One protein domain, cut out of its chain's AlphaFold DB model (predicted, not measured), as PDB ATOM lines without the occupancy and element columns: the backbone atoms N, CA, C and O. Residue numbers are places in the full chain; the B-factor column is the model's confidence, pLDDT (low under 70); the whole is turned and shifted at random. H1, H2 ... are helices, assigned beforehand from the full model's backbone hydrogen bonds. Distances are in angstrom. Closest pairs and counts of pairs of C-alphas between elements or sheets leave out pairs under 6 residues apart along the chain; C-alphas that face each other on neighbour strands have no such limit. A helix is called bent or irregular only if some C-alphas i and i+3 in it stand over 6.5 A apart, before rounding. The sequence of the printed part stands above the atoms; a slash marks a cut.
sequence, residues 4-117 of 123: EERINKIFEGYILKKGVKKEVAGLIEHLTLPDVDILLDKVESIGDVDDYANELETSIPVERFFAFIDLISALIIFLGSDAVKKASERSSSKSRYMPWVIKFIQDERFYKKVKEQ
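Overview. This is residues 4 to 117 of the 123 residues of an uncharacterized protein of Pseudomonadales bacterium (UniProt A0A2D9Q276). Look first for the long helix H5, running through the middle, with H1, H3, H6, H7 and H8 packed round it. H2 folds back on H1, while short H4 and the link after it make one end of the longest axis, with H6 at the other. You will find 114 residues printed, with eight named helices, H1 to H8 in order, and no named strand: all helix. It is compact, with a radius of gyration of the C-alphas of 13.6 A and spans of 43 by 30 by 25 A.

Arrangement. Start at H1, residues 4 to 15, which with H3, residues 35 to 44, and H5, residues 62 to 79, forms a bundle, three helices that touch one another. Residues 4 to 8 of H1 alone touch H3, closest at the C-alphas of Glu 4 and Ile 38, 6.3 A apart. Residues 11 to 15 of H1 alone touch residues 64 to 68 of H5, closest at the C-alphas of Tyr 14 and Arg 64, 5.7 A. H2, residues 21 to 28, makes a hairpin with H1, which touches it with residues 6 to 10 alone, closest at the C-alphas of Ile 10 and Glu 23, 6.4 A apart. H4, residues 49 to 52, touches no helix. H5 is the hub; its residues 69 to 77 alone touch H7, residues 98 to 106, closest at the C-alphas of Ser 73 and Val 101, 5.3 A. H6, residues 81 to 88, forms hairpins with H5 and H7. H8, residues 108 to 115, touches residues 70 to 77 of H5 alone, about perpendicular at 74 degrees, closest at the C-alphas of Asp 70 and Val 114, 4.8 A. Every O i to N i+4 pair is within hydrogen-bond range in H1, H2, H3, H5, H6 and H7, against 2 of 4 in irregular H8, where C-alphas 109 and 112 are 7.1 A apart; H4 is too short for such a pair.

Along the chain. Find C-alpha 4 at (-59.036, 74.923, -62.638); H1 runs 16.5 A from there. H5 runs 26.5 A from C-alpha 62 at (-52.666, 86.344, -80.752), and H8 ends at C-alpha 115, (-39.339, 79.557, -68.354).

Size, cuts and confidence. The C-alphas of Glu 55 and Ser 81, the two farthest apart, are 42.9 A apart. The printed part has no cut and no long link; pLDDT is under 70 at residues 55 to 58.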
ATOM      1  N   GLU A   4     -58.247  74.518 -61.471       93.75
ATOM      2  CA  GLU A   4     -59.036  74.923 -62.638       93.75
ATOM      3  C   GLU A   4     -59.447  76.407 -62.578       93.75
ATOM      4  O   GLU A   4     -59.209  77.186 -63.501       93.75
ATOM      5  N   GLU A   5     -59.991  76.852 -61.447       92.56
ATOM      6  CA  GLU A   5     -60.342  78.254 -61.207       92.56
ATOM      7  C   GLU A   5     -59.105  79.158 -61.292       92.56
ATOM      8  O   GLU A   5     -59.152  80.250 -61.867       92.56
ATOM      9  N   ARG A   6     -57.967  78.698 -60.751       94.19
ATOM     10  CA  ARG A   6     -56.688  79.417 -60.829       94.19
ATOM     11  C   ARG A   6     -56.235  79.590 -62.268       94.19
ATOM     12  O   ARG A   6     -55.871  80.705 -62.641       94.19
ATOM     13  N   ILE A   7     -56.251  78.525 -63.067       95.94
ATOM     14  CA  ILE A   7     -55.753  78.595 -64.438       95.94
ATOM     15  C   ILE A   7     -56.677  79.422 -65.335       95.94
ATOM     16  O   ILE A   7     -56.183  80.192 -66.159       95.94
ATOM     17  N   ASN A   8     -57.993  79.367 -65.112       94.56
ATOM     18  CA  ASN A   8     -58.955  80.242 -65.783       94.56
ATOM     19  C   ASN A   8     -58.680  81.717 -65.478       94.56
ATOM     20  O   ASN A   8     -58.551  82.522 -66.400       94.56
ATOM     21  N   LYS A   9     -58.470  82.059 -64.202       94.38
ATOM     22  CA  LYS A   9     -58.133  83.428 -63.795       94.38
ATOM     23  C   LYS A   9     -56.809  83.913 -64.393       94.38
ATOM     24  O   LYS A   9     -56.689  85.074 -64.781       94.38
ATOM     25  N   ILE A  10     -55.800  83.042 -64.459       95.38
ATOM     26  CA  ILE A  10     -54.514  83.364 -65.092       95.38
ATOM     27  C   ILE A  10     -54.721  83.621 -66.583       95.38
ATOM     28  O   ILE A  10     -54.260  84.643 -67.084       95.38
ATOM     29  N   PHE A  11     -55.435  82.737 -67.279       95.31
ATOM     30  CA  PHE A  11     -55.731  82.891 -68.700       95.31
ATOM     31  C   PHE A  11     -56.433  84.224 -68.989       95.31
ATOM     32  O   PHE A  11     -55.937  85.006 -69.794       95.31
ATOM     33  N   GLU A  12     -57.508  84.547 -68.268       92.38
ATOM     34  CA  GLU A  12     -58.186  85.845 -68.382       92.38
ATOM     35  C   GLU A  12     -57.235  87.020 -68.147       92.38
ATOM     36  O   GLU A  12     -57.327  88.049 -68.814       92.38
ATOM     37  N   GLY A  13     -56.295  86.884 -67.211       92.75
ATOM     38  CA  GLY A  13     -55.293  87.908 -66.970       92.75
ATOM     39  C   GLY A  13     -54.322  88.094 -68.140       92.75
ATOM     40  O   GLY A  13     -54.001  89.236 -68.464       92.75
ATOM     41  N   TYR A  14     -53.919  87.021 -68.827       92.12
ATOM     42  CA  TYR A  14     -53.167  87.121 -70.085       92.12
ATOM     43  C   TYR A  14     -53.989  87.824 -71.164       92.12
ATOM     44  O   TYR A  14     -53.490  88.757 -71.795       92.12
ATOM     45  N   ILE A  15     -55.252  87.425 -71.331       90.56
ATOM     46  CA  ILE A  15     -56.143  87.983 -72.350       90.56
ATOM     47  C   ILE A  15     -56.401  89.470 -72.114       90.56
ATOM     48  O   ILE A  15     -56.220  90.259 -73.032       90.56
ATOM     49  N   LEU A  16     -56.705  89.876 -70.883       87.00
ATOM     50  CA  LEU A  16     -57.033  91.260 -70.518       87.00
ATOM     51  C   LEU A  16     -55.806  92.108 -70.144       87.00
ATOM     52  O   LEU A  16     -55.956  93.207 -69.605       87.00
ATOM     53  N   LYS A  17     -54.584  91.597 -70.357       84.38
ATOM     54  CA  LYS A  17     -53.316  92.256 -69.989       84.38
ATOM     55  C   LYS A  17     -53.265  92.697 -68.511       84.38
ATOM     56  O   LYS A  17     -52.695  93.735 -68.168       84.38
ATOM     57  N   LYS A  18     -53.850  91.904 -67.614       85.25
ATOM     58  CA  LYS A  18     -53.794  92.104 -66.158       85.25
ATOM     59  C   LYS A  18     -52.571  91.389 -65.578       85.25
ATOM     60  O   LYS A  18     -52.084  90.399 -66.113       85.25
ATOM     61  N   GLY A  19     -52.052  91.888 -64.459       84.69
ATOM     62  CA  GLY A  19     -50.937  91.234 -63.771       84.69
ATOM     63  C   GLY A  19     -51.363  89.903 -63.144       84.69
ATOM     64  O   GLY A  19     -52.221  89.905 -62.272       84.69
ATOM     65  N   VAL A  20     -50.726  88.795 -63.545       91.38
ATOM     66  CA  VAL A  20     -51.040  87.420 -63.080       91.38
ATOM     67  C   VAL A  20     -49.968  86.796 -62.182       91.38
ATOM     68  O   VAL A  20     -50.038  85.625 -61.820       91.38
ATOM     69  N   LYS A  21     -48.924  87.554 -61.825       89.06
ATOM     70  CA  LYS A  21     -47.735  87.009 -61.141       89.06
ATOM     71  C   LYS A  21     -48.065  86.315 -59.816       89.06
ATOM     72  O   LYS A  21     -47.448  85.303 -59.492       89.06
ATOM     73  N   LYS A  22     -49.018  86.859 -59.049       89.25
ATOM     74  CA  LYS A  22     -49.423  86.310 -57.747       89.25
ATOM     75  C   LYS A  22     -50.194  85.004 -57.920       89.25
ATOM     76  O   LYS A  22     -49.956  84.046 -57.190       89.25
ATOM     77  N   GLU A  23     -51.092  84.965 -58.895       92.19
ATOM     78  CA  GLU A  23     -51.882  83.797 -59.258       92.19
ATOM     79  C   GLU A  23     -50.986  82.655 -59.740       92.19
ATOM     80  O   GLU A  23     -51.144  81.535 -59.263       92.19
ATOM     81  N   VAL A  24     -50.011  82.951 -60.608       93.81
ATOM     82  CA  VAL A  24     -49.034  81.970 -61.101       93.81
ATOM     83  C   VAL A  24     -48.183  81.417 -59.958       93.81
ATOM     84  O   VAL A  24     -48.065  80.204 -59.830       93.81
ATOM     85  N   ALA A  25     -47.635  82.273 -59.088       92.56
ATOM     86  CA  ALA A  25     -46.854  81.812 -57.938       92.56
ATOM     87  C   ALA A  25     -47.675  80.893 -57.017       92.56
ATOM     88  O   ALA A  25     -47.218  79.812 -56.657       92.56
ATOM     89  N   GLY A  26     -48.913  81.286 -56.702       91.69
ATOM     90  CA  GLY A  26     -49.800  80.478 -55.869       91.69
ATOM     91  C   GLY A  26     -50.331  79.214 -56.554       91.69
ATOM     92  O   GLY A  26     -50.831  78.337 -55.862       91.69
ATOM     93  N   LEU A  27     -50.284  79.122 -57.887       93.75
ATOM     94  CA  LEU A  27     -50.553  77.879 -58.612       93.75
ATOM     95  C   LEU A  27     -49.366  76.924 -58.471       93.75
ATOM     96  O   LEU A  27     -49.560  75.784 -58.072       93.75
ATOM     97  N   ILE A  28     -48.146  77.408 -58.729       94.19
ATOM     98  CA  ILE A  28     -46.913  76.605 -58.680       94.19
ATOM     99  C   ILE A  28     -46.721  75.931 -57.314       94.19
ATOM    100  O   ILE A  28     -46.333  74.771 -57.260       94.19
ATOM    101  N   GLU A  29     -47.018  76.628 -56.213       92.38
ATOM    102  CA  GLU A  29     -46.851  76.099 -54.845       92.38
ATOM    103  C   GLU A  29     -47.717  74.872 -54.524       92.38
ATOM    104  O   GLU A  29     -47.425  74.152 -53.569       92.38
ATOM    105  N   HIS A  30     -48.766  74.624 -55.308       91.75
ATOM    106  CA  HIS A  30     -49.701  73.518 -55.100       91.75
ATOM    107  C   HIS A  30     -49.853  72.625 -56.330       91.75
ATOM    108  O   HIS A  30     -50.690  71.728 -56.317       91.75
ATOM    109  N   LEU A  31     -49.081  72.881 -57.388       94.75
ATOM    110  CA  LEU A  31     -49.201  72.159 -58.641       94.75
ATOM    111  C   LEU A  31     -48.599  70.759 -58.498       94.75
ATOM    112  O   LEU A  31     -47.458  70.599 -58.064       94.75
ATOM    113  N   THR A  32     -49.361  69.750 -58.897       95.88
ATOM    114  CA  THR A  32     -48.971  68.342 -58.825       95.88
ATOM    115  C   THR A  32     -49.090  67.655 -60.184       95.88
ATOM    116  O   THR A  32     -49.657  68.192 -61.130       95.88
ATOM    117  N   LEU A  33     -48.548  66.441 -60.307       95.94
ATOM    118  CA  LEU A  33     -48.615  65.671 -61.553       95.94
ATOM    119  C   LEU A  33     -50.062  65.417 -62.054       95.94
ATOM    120  O   LEU A  33     -50.283  65.541 -63.260       95.94
ATOM    121  N   PRO A  34     -51.057  65.101 -61.197       94.75
ATOM    122  CA  PRO A  34     -52.459  65.015 -61.621       94.75
ATOM    123  C   PRO A  34     -53.014  66.298 -62.253       94.75
ATOM    124  O   PRO A  34     -53.841  66.222 -63.156       94.75
ATOM    125  N   ASP A  35     -52.529  67.472 -61.838       96.38
ATOM    126  CA  ASP A  35     -52.997  68.758 -62.366       96.38
ATOM    127  C   ASP A  35     -52.585  68.997 -63.827       96.38
ATOM    128  O   ASP A  35     -53.129  69.888 -64.475       96.38
ATOM    129  N   VAL A  36     -51.657  68.203 -64.378       96.62
ATOM    130  CA  VAL A  36     -51.265  68.289 -65.794       96.62
ATOM    131  C   VAL A  36     -52.476  68.124 -66.711       96.62
ATOM    132  O   VAL A  36     -52.577  68.852 -67.693       96.62
ATOM    133  N   ASP A  37     -53.421  67.239 -66.378       96.00
ATOM    134  CA  ASP A  37     -54.628  67.065 -67.194       96.00
ATOM    135  C   ASP A  37     -55.468  68.352 -67.215       96.00
ATOM    136  O   ASP A  37     -55.873  68.789 -68.284       96.00
ATOM    137  N   ILE A  38     -55.600  69.037 -66.073       96.38
ATOM    138  CA  ILE A  38     -56.329  70.313 -65.960       96.38
ATOM    139  C   ILE A  38     -55.655  71.410 -66.797       96.38
ATOM    140  O   ILE A  38     -56.328  72.201 -67.462       96.38
ATOM    141  N   LEU A  39     -54.319  71.470 -66.787       96.81
ATOM    142  CA  LEU A  39     -53.567  72.425 -67.606       96.81
ATOM    143  C   LEU A  39     -53.811  72.195 -69.103       96.81
ATOM    144  O   LEU A  39     -53.985  73.154 -69.855       96.81
ATOM    145  N   LEU A  40     -53.825  70.935 -69.533       96.44
ATOM    146  CA  LEU A  40     -54.021  70.556 -70.931       96.44
ATOM    147  C   LEU A  40     -55.476  70.729 -71.366       96.44
ATOM    148  O   LEU A  40     -55.710  71.303 -72.425       96.44
ATOM    149  N   ASP A  41     -56.440  70.340 -70.535       95.56
ATOM    150  CA  ASP A  41     -57.868  70.565 -70.778       95.56
ATOM    151  C   ASP A  41     -58.151  72.065 -70.938       95.56
ATOM    152  O   ASP A  41     -58.898  72.477 -71.831       95.56
ATOM    153  N   LYS A  42     -57.467  72.919 -70.159       95.69
ATOM    154  CA  LYS A  42     -57.558  74.368 -70.355       95.69
ATOM    155  C   LYS A  42     -57.081  74.783 -71.745       95.69
ATOM    156  O   LYS A  42     -57.780  75.558 -72.392       95.69
ATOM    157  N   VAL A  43     -55.937  74.284 -72.215       95.81
ATOM    158  CA  VAL A  43     -55.421  74.548 -73.574       95.81
ATOM    159  C   VAL A  43     -56.373  74.036 -74.658       95.81
ATOM    160  O   VAL A  43     -56.509  74.668 -75.707       95.81
ATOM    161  N   GLU A  44     -57.053  72.916 -74.423       93.50
ATOM    162  CA  GLU A  44     -58.050  72.375 -75.352       93.50
ATOM    163  C   GLU A  44     -59.310  73.228 -75.435       93.50
ATOM    164  O   GLU A  44     -59.873  73.371 -76.517       93.50
ATOM    165  N   SER A  45     -59.709  73.842 -74.321       92.81
ATOM    166  CA  SER A  45     -60.864  74.741 -74.260       92.81
ATOM    167  C   SER A  45     -60.627  76.126 -74.875       92.81
ATOM    168  O   SER A  45     -61.571  76.909 -74.969       92.81
ATOM    169  N   ILE A  46     -59.384  76.470 -75.246       92.00
ATOM    170  CA  ILE A  46     -59.102  77.760 -75.887       92.00
ATOM    171  C   ILE A  46     -59.668  77.711 -77.308       92.00
ATOM    172  O   ILE A  46     -59.137  77.004 -78.167       92.00
ATOM    173  N   GLY A  47     -60.739  78.474 -77.519       85.19
ATOM    174  CA  GLY A  47     -61.402  78.635 -78.807       85.19
ATOM    175  C   GLY A  47     -60.657  79.577 -79.749       85.19
ATOM    176  O   GLY A  47     -59.438  79.781 -79.644       85.19
ATOM    177  N   ASP A  48     -61.402  80.165 -80.676       83.75
ATOM    178  CA  ASP A  48     -60.853  81.134 -81.608       83.75
ATOM    179  C   ASP A  48     -60.629  82.481 -80.918       83.75
ATOM    180  O   ASP A  48     -61.272  82.834 -79.935       83.75
ATOM    181  N   VAL A  49     -59.664  83.252 -81.419       82.00
ATOM    182  CA  VAL A  49     -59.305  84.549 -80.819       82.00
ATOM    183  C   VAL A  49     -60.493  85.514 -80.815       82.00
ATOM    184  O   VAL A  49     -60.662  86.272 -79.857       82.00
ATOM    185  N   ASP A  50     -61.319  85.440 -81.856       80.62
ATOM    186  CA  ASP A  50     -62.499  86.280 -82.037       80.62
ATOM    187  C   ASP A  50     -63.567  86.020 -80.962       80.62
ATOM    188  O   ASP A  50     -64.296  86.943 -80.606       80.62
ATOM    189  N   ASP A  51     -63.591  84.825 -80.354       83.44
ATOM    190  CA  ASP A  51     -64.523  84.476 -79.269       83.44
ATOM    191  C   ASP A  51     -64.274  85.290 -77.989       83.44
ATOM    192  O   ASP A  51     -65.129  85.362 -77.104       83.44
ATOM    193  N   TYR A  52     -63.091  85.894 -77.867       81.62
ATOM    194  CA  TYR A  52     -62.694  86.666 -76.692       81.62
ATOM    195  C   TYR A  52     -62.805  88.175 -76.914       81.62
ATOM    196  O   TYR A  52     -62.715  88.936 -75.945       81.62
ATOM    197  N   ALA A  53     -62.978  88.622 -78.163       79.19
ATOM    198  CA  ALA A  53     -63.193  90.029 -78.462       79.19
ATOM    199  C   ALA A  53     -64.525  90.484 -77.847       79.19
ATOM    200  O   ALA A  53     -65.516  89.755 -77.838       79.19
ATOM    201  N   ASN A  54     -64.556  91.696 -77.302       72.06
ATOM    202  CA  ASN A  54     -65.770  92.283 -76.739       72.06
ATOM    203  C   ASN A  54     -65.979  93.695 -77.296       72.06
ATOM    204  O   ASN A  54     -65.174  94.191 -78.081       72.06
ATOM    205  N   GLU A  55     -67.061  94.358 -76.885       63.50
ATOM    206  CA  GLU A  55     -67.408  95.698 -77.380       63.50
ATOM    207  C   GLU A  55     -66.315  96.761 -77.124       63.50
ATOM    208  O   GLU A  55     -66.288  97.786 -77.803       63.50
ATOM    209  N   LEU A  56     -65.402  96.526 -76.170       61.50
ATOM    210  CA  LEU A  56     -64.319  97.439 -75.787       61.50
ATOM    211  C   LEU A  56     -62.949  97.049 -76.377       61.50
ATOM    212  O   LEU A  56     -62.145  97.928 -76.681       61.50
ATOM    213  N   GLU A  57     -62.667  95.756 -76.541       65.12
ATOM    214  CA  GLU A  57     -61.480  95.225 -77.224       65.12
ATOM    215  C   GLU A  57     -61.918  94.509 -78.508       65.12
ATOM    216  O   GLU A  57     -62.220  93.316 -78.510       65.12
ATOM    217  N   THR A  58     -61.908  95.250 -79.619       65.38
ATOM    218  CA  THR A  58     -62.296  94.760 -80.954       65.38
ATOM    219  C   THR A  58     -61.297  93.776 -81.568       65.38
ATOM    220  O   THR A  58     -61.590  93.161 -82.588       65.38
ATOM    221  N   SER A  59     -60.110  93.627 -80.971       72.38
ATOM    222  CA  SER A  59     -59.125  92.614 -81.348       72.38
ATOM    223  C   SER A  59     -58.204  92.296 -80.172       72.38
ATOM    224  O   SER A  59     -57.580  93.204 -79.614       72.38
ATOM    225  N   ILE A  60     -58.052  91.016 -79.837       82.31
ATOM    226  CA  ILE A  60     -57.073  90.564 -78.843       82.31
ATOM    227  C   ILE A  60     -55.840  90.033 -79.582       82.31
ATOM    228  O   ILE A  60     -55.965  89.151 -80.431       82.31
ATOM    229  N   PRO A  61     -54.626  90.526 -79.276       86.62
ATOM    230  CA  PRO A  61     -53.416  90.038 -79.922       86.62
ATOM    231  C   PRO A  61     -53.197  88.541 -79.676       86.62
ATOM    232  O   PRO A  61     -53.118  88.100 -78.527       86.62
ATOM    233  N   VAL A  62     -52.997  87.784 -80.758       88.00
ATOM    234  CA  VAL A  62     -52.666  86.344 -80.752       88.00
ATOM    235  C   VAL A  62     -51.482  86.033 -79.823       88.00
ATOM    236  O   VAL A  62     -51.450  85.006 -79.148       88.00
ATOM    237  N   GLU A  63     -50.525  86.955 -79.724       90.69
ATOM    238  CA  GLU A  63     -49.360  86.871 -78.836       90.69
ATOM    239  C   GLU A  63     -49.735  86.661 -77.360       90.69
ATOM    240  O   GLU A  63     -49.008  85.974 -76.645       90.69
ATOM    241  N   ARG A  64     -50.879  87.194 -76.897       91.25
ATOM    242  CA  ARG A  64     -51.355  87.007 -75.513       91.25
ATOM    243  C   ARG A  64     -51.705  85.542 -75.237       91.25
ATOM    244  O   ARG A  64     -51.383  85.033 -74.166       91.25
ATOM    245  N   PHE A  65     -52.283  84.851 -76.219       93.56
ATOM    246  CA  PHE A  65     -52.581  83.420 -76.139       93.56
ATOM    247  C   PHE A  65     -51.289  82.608 -76.120       93.56
ATOM    248  O   PHE A  65     -51.104  81.769 -75.245       93.56
ATOM    249  N   PHE A  66     -50.348  82.902 -77.021       93.44
ATOM    250  CA  PHE A  66     -49.063  82.199 -77.047       93.44
ATOM    251  C   PHE A  66     -48.224  82.427 -75.790       93.44
ATOM    252  O   PHE A  66     -47.541  81.507 -75.356       93.44
ATOM    253  N   ALA A  67     -48.310  83.592 -75.151       93.75
ATOM    254  CA  ALA A  67     -47.655  83.820 -73.868       93.75
ATOM    255  C   ALA A  67     -48.255  82.944 -72.746       93.75
ATOM    256  O   ALA A  67     -47.524  82.466 -71.877       93.75
ATOM    257  N   PHE A  68     -49.563  82.664 -72.793       96.00
ATOM    258  CA  PHE A  68     -50.193  81.678 -71.913       96.00
ATOM    259  C   PHE A  68     -49.763  80.240 -72.255       96.00
ATOM    260  O   PHE A  68     -49.489  79.454 -71.352       96.00
ATOM    261  N   ILE A  69     -49.622  79.895 -73.539       96.69
ATOM    262  CA  ILE A  69     -49.082  78.590 -73.966       96.69
ATOM    263  C   ILE A  69     -47.635  78.395 -73.499       96.69
ATOM    264  O   ILE A  69     -47.287  77.317 -73.011       96.69
ATOM    265  N   ASP A  70     -46.808  79.438 -73.583       96.19
ATOM    266  CA  ASP A  70     -45.452  79.444 -73.036       96.19
ATOM    267  C   ASP A  70     -45.495  79.173 -71.516       96.19
ATOM    268  O   ASP A  70     -44.725  78.350 -71.020       96.19
ATOM    269  N   LEU A  71     -46.437  79.777 -70.774       97.31
ATOM    270  CA  LEU A  71     -46.616  79.508 -69.342       97.31
ATOM    271  C   LEU A  71     -47.006  78.049 -69.064       97.31
ATOM    272  O   LEU A  71     -46.371  77.420 -68.221       97.31
ATOM    273  N   ILE A  72     -48.016  77.501 -69.749       97.94
ATOM    274  CA  ILE A  72     -48.435  76.098 -69.566       97.94
ATOM    275  C   ILE A  72     -47.257  75.153 -69.806       97.94
ATOM    276  O   ILE A  72     -46.985  74.271 -68.992       97.94
ATOM    277  N   SER A  73     -46.508  75.390 -70.882       97.88
ATOM    278  CA  SER A  73     -45.317  74.608 -71.217       97.88
ATOM    279  C   SER A  73     -44.269  74.690 -70.105       97.88
ATOM    280  O   SER A  73     -43.720  73.673 -69.684       97.88
ATOM    281  N   ALA A  74     -44.029  75.888 -69.568       97.25
ATOM    282  CA  ALA A  74     -43.092  76.092 -68.470       97.25
ATOM    283  C   ALA A  74     -43.528  75.404 -67.168       97.25
ATOM    284  O   ALA A  74     -42.677  74.854 -66.474       97.25
ATOM    285  N   LEU A  75     -44.828  75.393 -66.849       97.31
ATOM    286  CA  LEU A  75     -45.378  74.687 -65.685       97.31
ATOM    287  C   LEU A  75     -45.189  73.168 -65.808       97.31
ATOM    288  O   LEU A  75     -44.786  72.522 -64.844       97.31
ATOM    289  N   ILE A  76     -45.413  72.602 -66.997       97.50
ATOM    290  CA  ILE A  76     -45.190  71.173 -67.261       97.50
ATOM    291  C   ILE A  76     -43.702  70.828 -67.127       97.50
ATOM    292  O   ILE A  76     -43.357  69.867 -66.445       97.50
ATOM    293  N   ILE A  77     -42.811  71.636 -67.712       96.25
ATOM    294  CA  ILE A  77     -41.356  71.453 -67.574       96.25
ATOM    295  C   ILE A  77     -40.930  71.563 -66.103       96.25
ATOM    296  O   ILE A  77     -40.076  70.802 -65.655       96.25
ATOM    297  N   PHE A  78     -41.516  72.497 -65.348       95.50
ATOM    298  CA  PHE A  78     -41.237  72.687 -63.924       95.50
ATOM    299  C   PHE A  78     -41.593  71.451 -63.084       95.50
ATOM    300  O   PHE A  78     -40.842  71.104 -62.178       95.50
ATOM    301  N   LEU A  79     -42.689  70.757 -63.407       95.88
ATOM    302  CA  LEU A  79     -43.083  69.506 -62.744       95.88
ATOM    303  C   LEU A  79     -42.157  68.318 -63.064       95.88
ATOM    304  O   LEU A  79     -42.185  67.314 -62.352       95.88
ATOM    305  N   GLY A  80     -41.327  68.423 -64.103       95.06
ATOM    306  CA  GLY A  80     -40.301  67.439 -64.441       95.06
ATOM    307  C   GLY A  80     -40.711  66.419 -65.506       95.06
ATOM    308  O   GLY A  80     -41.732  66.541 -66.184       95.06
ATOM    309  N   SER A  81     -39.869  65.397 -65.682       95.19
ATOM    310  CA  SER A  81     -39.950  64.441 -66.798       95.19
ATOM    311  C   SER A  81     -41.268  63.673 -66.867       95.19
ATOM    312  O   SER A  81     -41.773  63.427 -67.962       95.19
ATOM    313  N   ASP A  82     -41.845  63.322 -65.719       96.88
ATOM    314  CA  ASP A  82     -43.098  62.563 -65.666       96.88
ATOM    315  C   ASP A  82     -44.274  63.391 -66.192       96.88
ATOM    316  O   ASP A  82     -45.125  62.876 -66.920       96.88
ATOM    317  N   ALA A  83     -44.284  64.695 -65.905       97.19
ATOM    318  CA  ALA A  83     -45.280  65.618 -66.435       97.19
ATOM    319  C   ALA A  83     -45.114  65.827 -67.945       97.19
ATOM    320  O   ALA A  83     -46.105  65.818 -68.672       97.19
ATOM    321  N   VAL A  84     -43.874  65.945 -68.435       96.56
ATOM    322  CA  VAL A  84     -43.584  66.037 -69.879       96.56
ATOM    323  C   VAL A  84     -44.064  64.788 -70.615       96.56
ATOM    324  O   VAL A  84     -44.693  64.891 -71.672       96.56
ATOM    325  N   LYS A  85     -43.809  63.602 -70.051       96.12
ATOM    326  CA  LYS A  85     -44.265  62.332 -70.620       96.12
ATOM    327  C   LYS A  85     -45.790  62.269 -70.669       96.12
ATOM    328  O   LYS A  85     -46.337  62.040 -71.743       96.12
ATOM    329  N   LYS A  86     -46.459  62.558 -69.548       95.69
ATOM    330  CA  LYS A  86     -47.927  62.597 -69.454       95.69
ATOM    331  C   LYS A  86     -48.535  63.576 -70.459       95.69
ATOM    332  O   LYS A  86     -49.477  63.234 -71.162       95.69
ATOM    333  N   ALA A  87     -47.971  64.774 -70.590       95.69
ATOM    334  CA  ALA A  87     -48.456  65.756 -71.555       95.69
ATOM    335  C   ALA A  87     -48.238  65.319 -73.010       95.69
ATOM    336  O   ALA A  87     -49.099  65.547 -73.856       95.69
ATOM    337  N   SER A  88     -47.131  64.634 -73.305       93.88
ATOM    338  CA  SER A  88     -46.836  64.122 -74.650       93.88
ATOM    339  C   SER A  88     -47.856  63.090 -75.147       93.88
ATOM    340  O   SER A  88     -48.032  62.954 -76.354       93.88
ATOM    341  N   GLU A  89     -48.572  62.406 -74.250       92.69
ATOM    342  CA  GLU A  89     -49.632  61.448 -74.601       92.69
ATOM    343  C   GLU A  89     -50.874  62.129 -75.217       92.69
ATOM    344  O   GLU A  89     -51.664  61.478 -75.899       92.69
ATOM    345  N   ARG A  90     -51.025  63.453 -75.055       87.56
ATOM    346  CA  ARG A  90     -52.121  64.270 -75.618       87.56
ATOM    347  C   ARG A  90     -51.811  64.858 -77.003       87.56
ATOM    348  O   ARG A  90     -52.506  65.760 -77.473       87.56
ATOM    349  N   SER A  91     -50.793  64.353 -77.703       81.75
ATOM    350  CA  SER A  91     -50.339  64.901 -78.992       81.75
ATOM    351  C   SER A  91     -51.371  64.844 -80.131       81.75
ATOM    352  O   SER A  91     -51.196  65.522 -81.138       81.75
ATOM    353  N   SER A  92     -52.432  64.043 -80.000       82.69
ATOM    354  CA  SER A  92     -53.510  63.888 -80.991       82.69
ATOM    355  C   SER A  92     -54.679  64.870 -80.818       82.69
ATOM    356  O   SER A  92     -55.693  64.744 -81.509       82.69
ATOM    357  N   SER A  93     -54.561  65.840 -79.906       84.69
ATOM    358  CA  SER A  93     -55.596  66.847 -79.663       84.69
ATOM    359  C   SER A  93     -55.939  67.661 -80.915       84.69
ATOM    360  O   SER A  93     -55.074  67.993 -81.726       84.69
ATOM    361  N   LYS A  94     -57.217  68.039 -81.044       83.75
ATOM    362  CA  LYS A  94     -57.712  68.916 -82.120       83.75
ATOM    363  C   LYS A  94     -57.493  70.406 -81.839       83.75
ATOM    364  O   LYS A  94     -57.782  71.227 -82.705       83.75
ATOM    365  N   SER A  95     -57.009  70.762 -80.648       88.25
ATOM    366  CA  SER A  95     -56.736  72.154 -80.288       88.25
ATOM    367  C   SER A  95     -55.651  72.757 -81.174       88.25
ATOM    368  O   SER A  95     -54.612  72.146 -81.425       88.25
ATOM    369  N   ARG A  96     -55.854  74.013 -81.580       89.62
ATOM    370  CA  ARG A  96     -54.859  74.798 -82.323       89.62
ATOM    371  C   ARG A  96     -53.573  75.023 -81.523       89.62
ATOM    372  O   ARG A  96     -52.505  75.209 -82.109       89.62
ATOM    373  N   TYR A  97     -53.671  75.024 -80.196       93.81
ATOM    374  CA  TYR A  97     -52.580  75.391 -79.299       93.81
ATOM    375  C   TYR A  97     -51.832  74.185 -78.729       93.81
ATOM    376  O   TYR A  97     -50.646  74.304 -78.420       93.81
ATOM    377  N   MET A  98     -52.473  73.014 -78.643       95.38
ATOM    378  CA  MET A  98     -51.835  71.810 -78.101       95.38
ATOM    379  C   MET A  98     -50.526  71.433 -78.819       95.38
ATOM    380  O   MET A  98     -49.536  71.204 -78.125       95.38
ATOM    381  N   PRO A  99     -50.430  71.456 -80.168       94.31
ATOM    382  CA  PRO A  99     -49.172  71.158 -80.857       94.31
ATOM    383  C   PRO A  99     -47.999  72.042 -80.412       94.31
ATOM    384  O   PRO A  99     -46.849  71.604 -80.426       94.31
ATOM    385  N   TRP A 100     -48.278  73.278 -79.990       95.12
ATOM    386  CA  TRP A 100     -47.262  74.203 -79.492       95.12
ATOM    387  C   TRP A 100     -46.805  73.857 -78.081       95.12
ATOM    388  O   TRP A 100     -45.601  73.872 -77.842       95.12
ATOM    389  N   VAL A 101     -47.728  73.471 -77.191       96.75
ATOM    390  CA  VAL A 101     -47.367  72.941 -75.866       96.75
ATOM    391  C   VAL A 101     -46.430  71.750 -76.035       96.75
ATOM    392  O   VAL A 101     -45.320  71.772 -75.510       96.75
ATOM    393  N   ILE A 102     -46.827  70.757 -76.839       96.25
ATOM    394  CA  ILE A 102     -46.030  69.543 -77.064       96.25
ATOM    395  C   ILE A 102     -44.648  69.884 -77.627       96.25
ATOM    396  O   ILE A 102     -43.635  69.401 -77.125       96.25
ATOM    397  N   LYS A 103     -44.582  70.775 -78.620       94.94
ATOM    398  CA  LYS A 103     -43.308  71.229 -79.185       94.94
ATOM    399  C   LYS A 103     -42.405  71.872 -78.130       94.94
ATOM    400  O   LYS A 103     -41.212  71.583 -78.097       94.94
ATOM    401  N   PHE A 104     -42.943  72.747 -77.284       95.94
ATOM    402  CA  PHE A 104     -42.144  73.501 -76.319       95.94
ATOM    403  C   PHE A 104     -41.678  72.673 -75.125       95.94
ATOM    404  O   PHE A 104     -40.613  72.969 -74.588       95.94
ATOM    405  N   ILE A 105     -42.426  71.643 -74.727       96.25
ATOM    406  CA  ILE A 105     -42.023  70.741 -73.637       96.25
ATOM    407  C   ILE A 105     -41.064  69.634 -74.091       96.25
ATOM    408  O   ILE A 105     -40.460  68.996 -73.241       96.25
ATOM    409  N   GLN A 106     -40.941  69.375 -75.398       94.31
ATOM    410  CA  GLN A 106     -40.071  68.322 -75.946       94.31
ATOM    411  C   GLN A 106     -38.749  68.851 -76.511       94.31
ATOM    412  O   GLN A 106     -37.779  68.103 -76.608       94.31
ATOM    413  N   ASP A 107     -38.699  70.122 -76.910       93.38
ATOM    414  CA  ASP A 107     -37.519  70.726 -77.523       93.38
ATOM    415  C   ASP A 107     -36.856  71.723 -76.564       93.38
ATOM    416  O   ASP A 107     -37.310  72.857 -76.375       93.38
ATOM    417  N   GLU A 108     -35.734  71.290 -75.984       91.81
ATOM    418  CA  GLU A 108     -34.966  72.030 -74.975       91.81
ATOM    419  C   GLU A 108     -34.534  73.428 -75.435       91.81
ATOM    420  O   GLU A 108     -34.334  74.325 -74.611       91.81
ATOM    421  N   ARG A 109     -34.447  73.666 -76.752       92.69
ATOM    422  CA  ARG A 109     -34.105  74.983 -77.309       92.69
ATOM    423  C   ARG A 109     -35.114  76.059 -76.908       92.69
ATOM    424  O   ARG A 109     -34.754  77.235 -76.861       92.69
ATOM    425  N   PHE A 110     -36.355  75.682 -76.594       91.31
ATOM    426  CA  PHE A 110     -37.394  76.612 -76.150       91.31
ATOM    427  C   PHE A 110     -37.444  76.798 -74.633       91.31
ATOM    428  O   PHE A 110     -38.036  77.779 -74.182       91.31
ATOM    429  N   TYR A 111     -36.798  75.938 -73.839       92.06
ATOM    430  CA  TYR A 111     -36.945  75.923 -72.377       92.06
ATOM    431  C   TYR A 111     -36.593  77.260 -71.743       92.06
ATOM    432  O   TYR A 111     -37.331  77.753 -70.893       92.06
ATOM    433  N   LYS A 112     -35.493  77.877 -72.190       91.75
ATOM    434  CA  LYS A 112     -35.082  79.193 -71.695       91.75
ATOM    435  C   LYS A 112     -36.186  80.231 -71.908       91.75
ATOM    436  O   LYS A 112     -36.544  80.922 -70.965       91.75
ATOM    437  N   LYS A 113     -36.744  80.295 -73.122       92.12
ATOM    438  CA  LYS A 113     -37.799  81.248 -73.488       92.12
ATOM    439  C   LYS A 113     -39.069  81.010 -72.667       92.12
ATOM    440  O   LYS A 113     -39.602  81.948 -72.086       92.12
ATOM    441  N   VAL A 114     -39.560  79.772 -72.600       92.19
ATOM    442  CA  VAL A 114     -40.833  79.493 -71.910       92.19
ATOM    443  C   VAL A 114     -40.717  79.690 -70.399       92.19
ATOM    444  O   VAL A 114     -41.616  80.258 -69.784       92.19
ATOM    445  N   LYS A 115     -39.574  79.341 -69.790       91.50
ATOM    446  CA  LYS A 115     -39.339  79.557 -68.354       91.50
ATOM    447  C   LYS A 115     -39.335  81.030 -67.949       91.50
ATOM    448  O   LYS A 115     -39.611  81.325 -66.791       91.50
ATOM    449  N   GLU A 116     -39.109  81.974 -68.863       91.38
ATOM    450  CA  GLU A 116     -39.232  83.406 -68.550       91.38
ATOM    451  C   GLU A 116     -40.652  83.799 -68.102       91.38
ATOM    452  O   GLU A 116     -40.804  84.788 -67.376       91.38
ATOM    453  N   GLN A 117     -41.672  83.003 -68.445       89.75
ATOM    454  CA  GLN A 117     -43.047  83.191 -67.972       89.75
ATOM    455  C   GLN A 117     -43.223  82.879 -66.480       89.75
ATOM    456  O   GLN A 117     -44.148  83.389 -65.845       89.75
TER     457      GLN A 117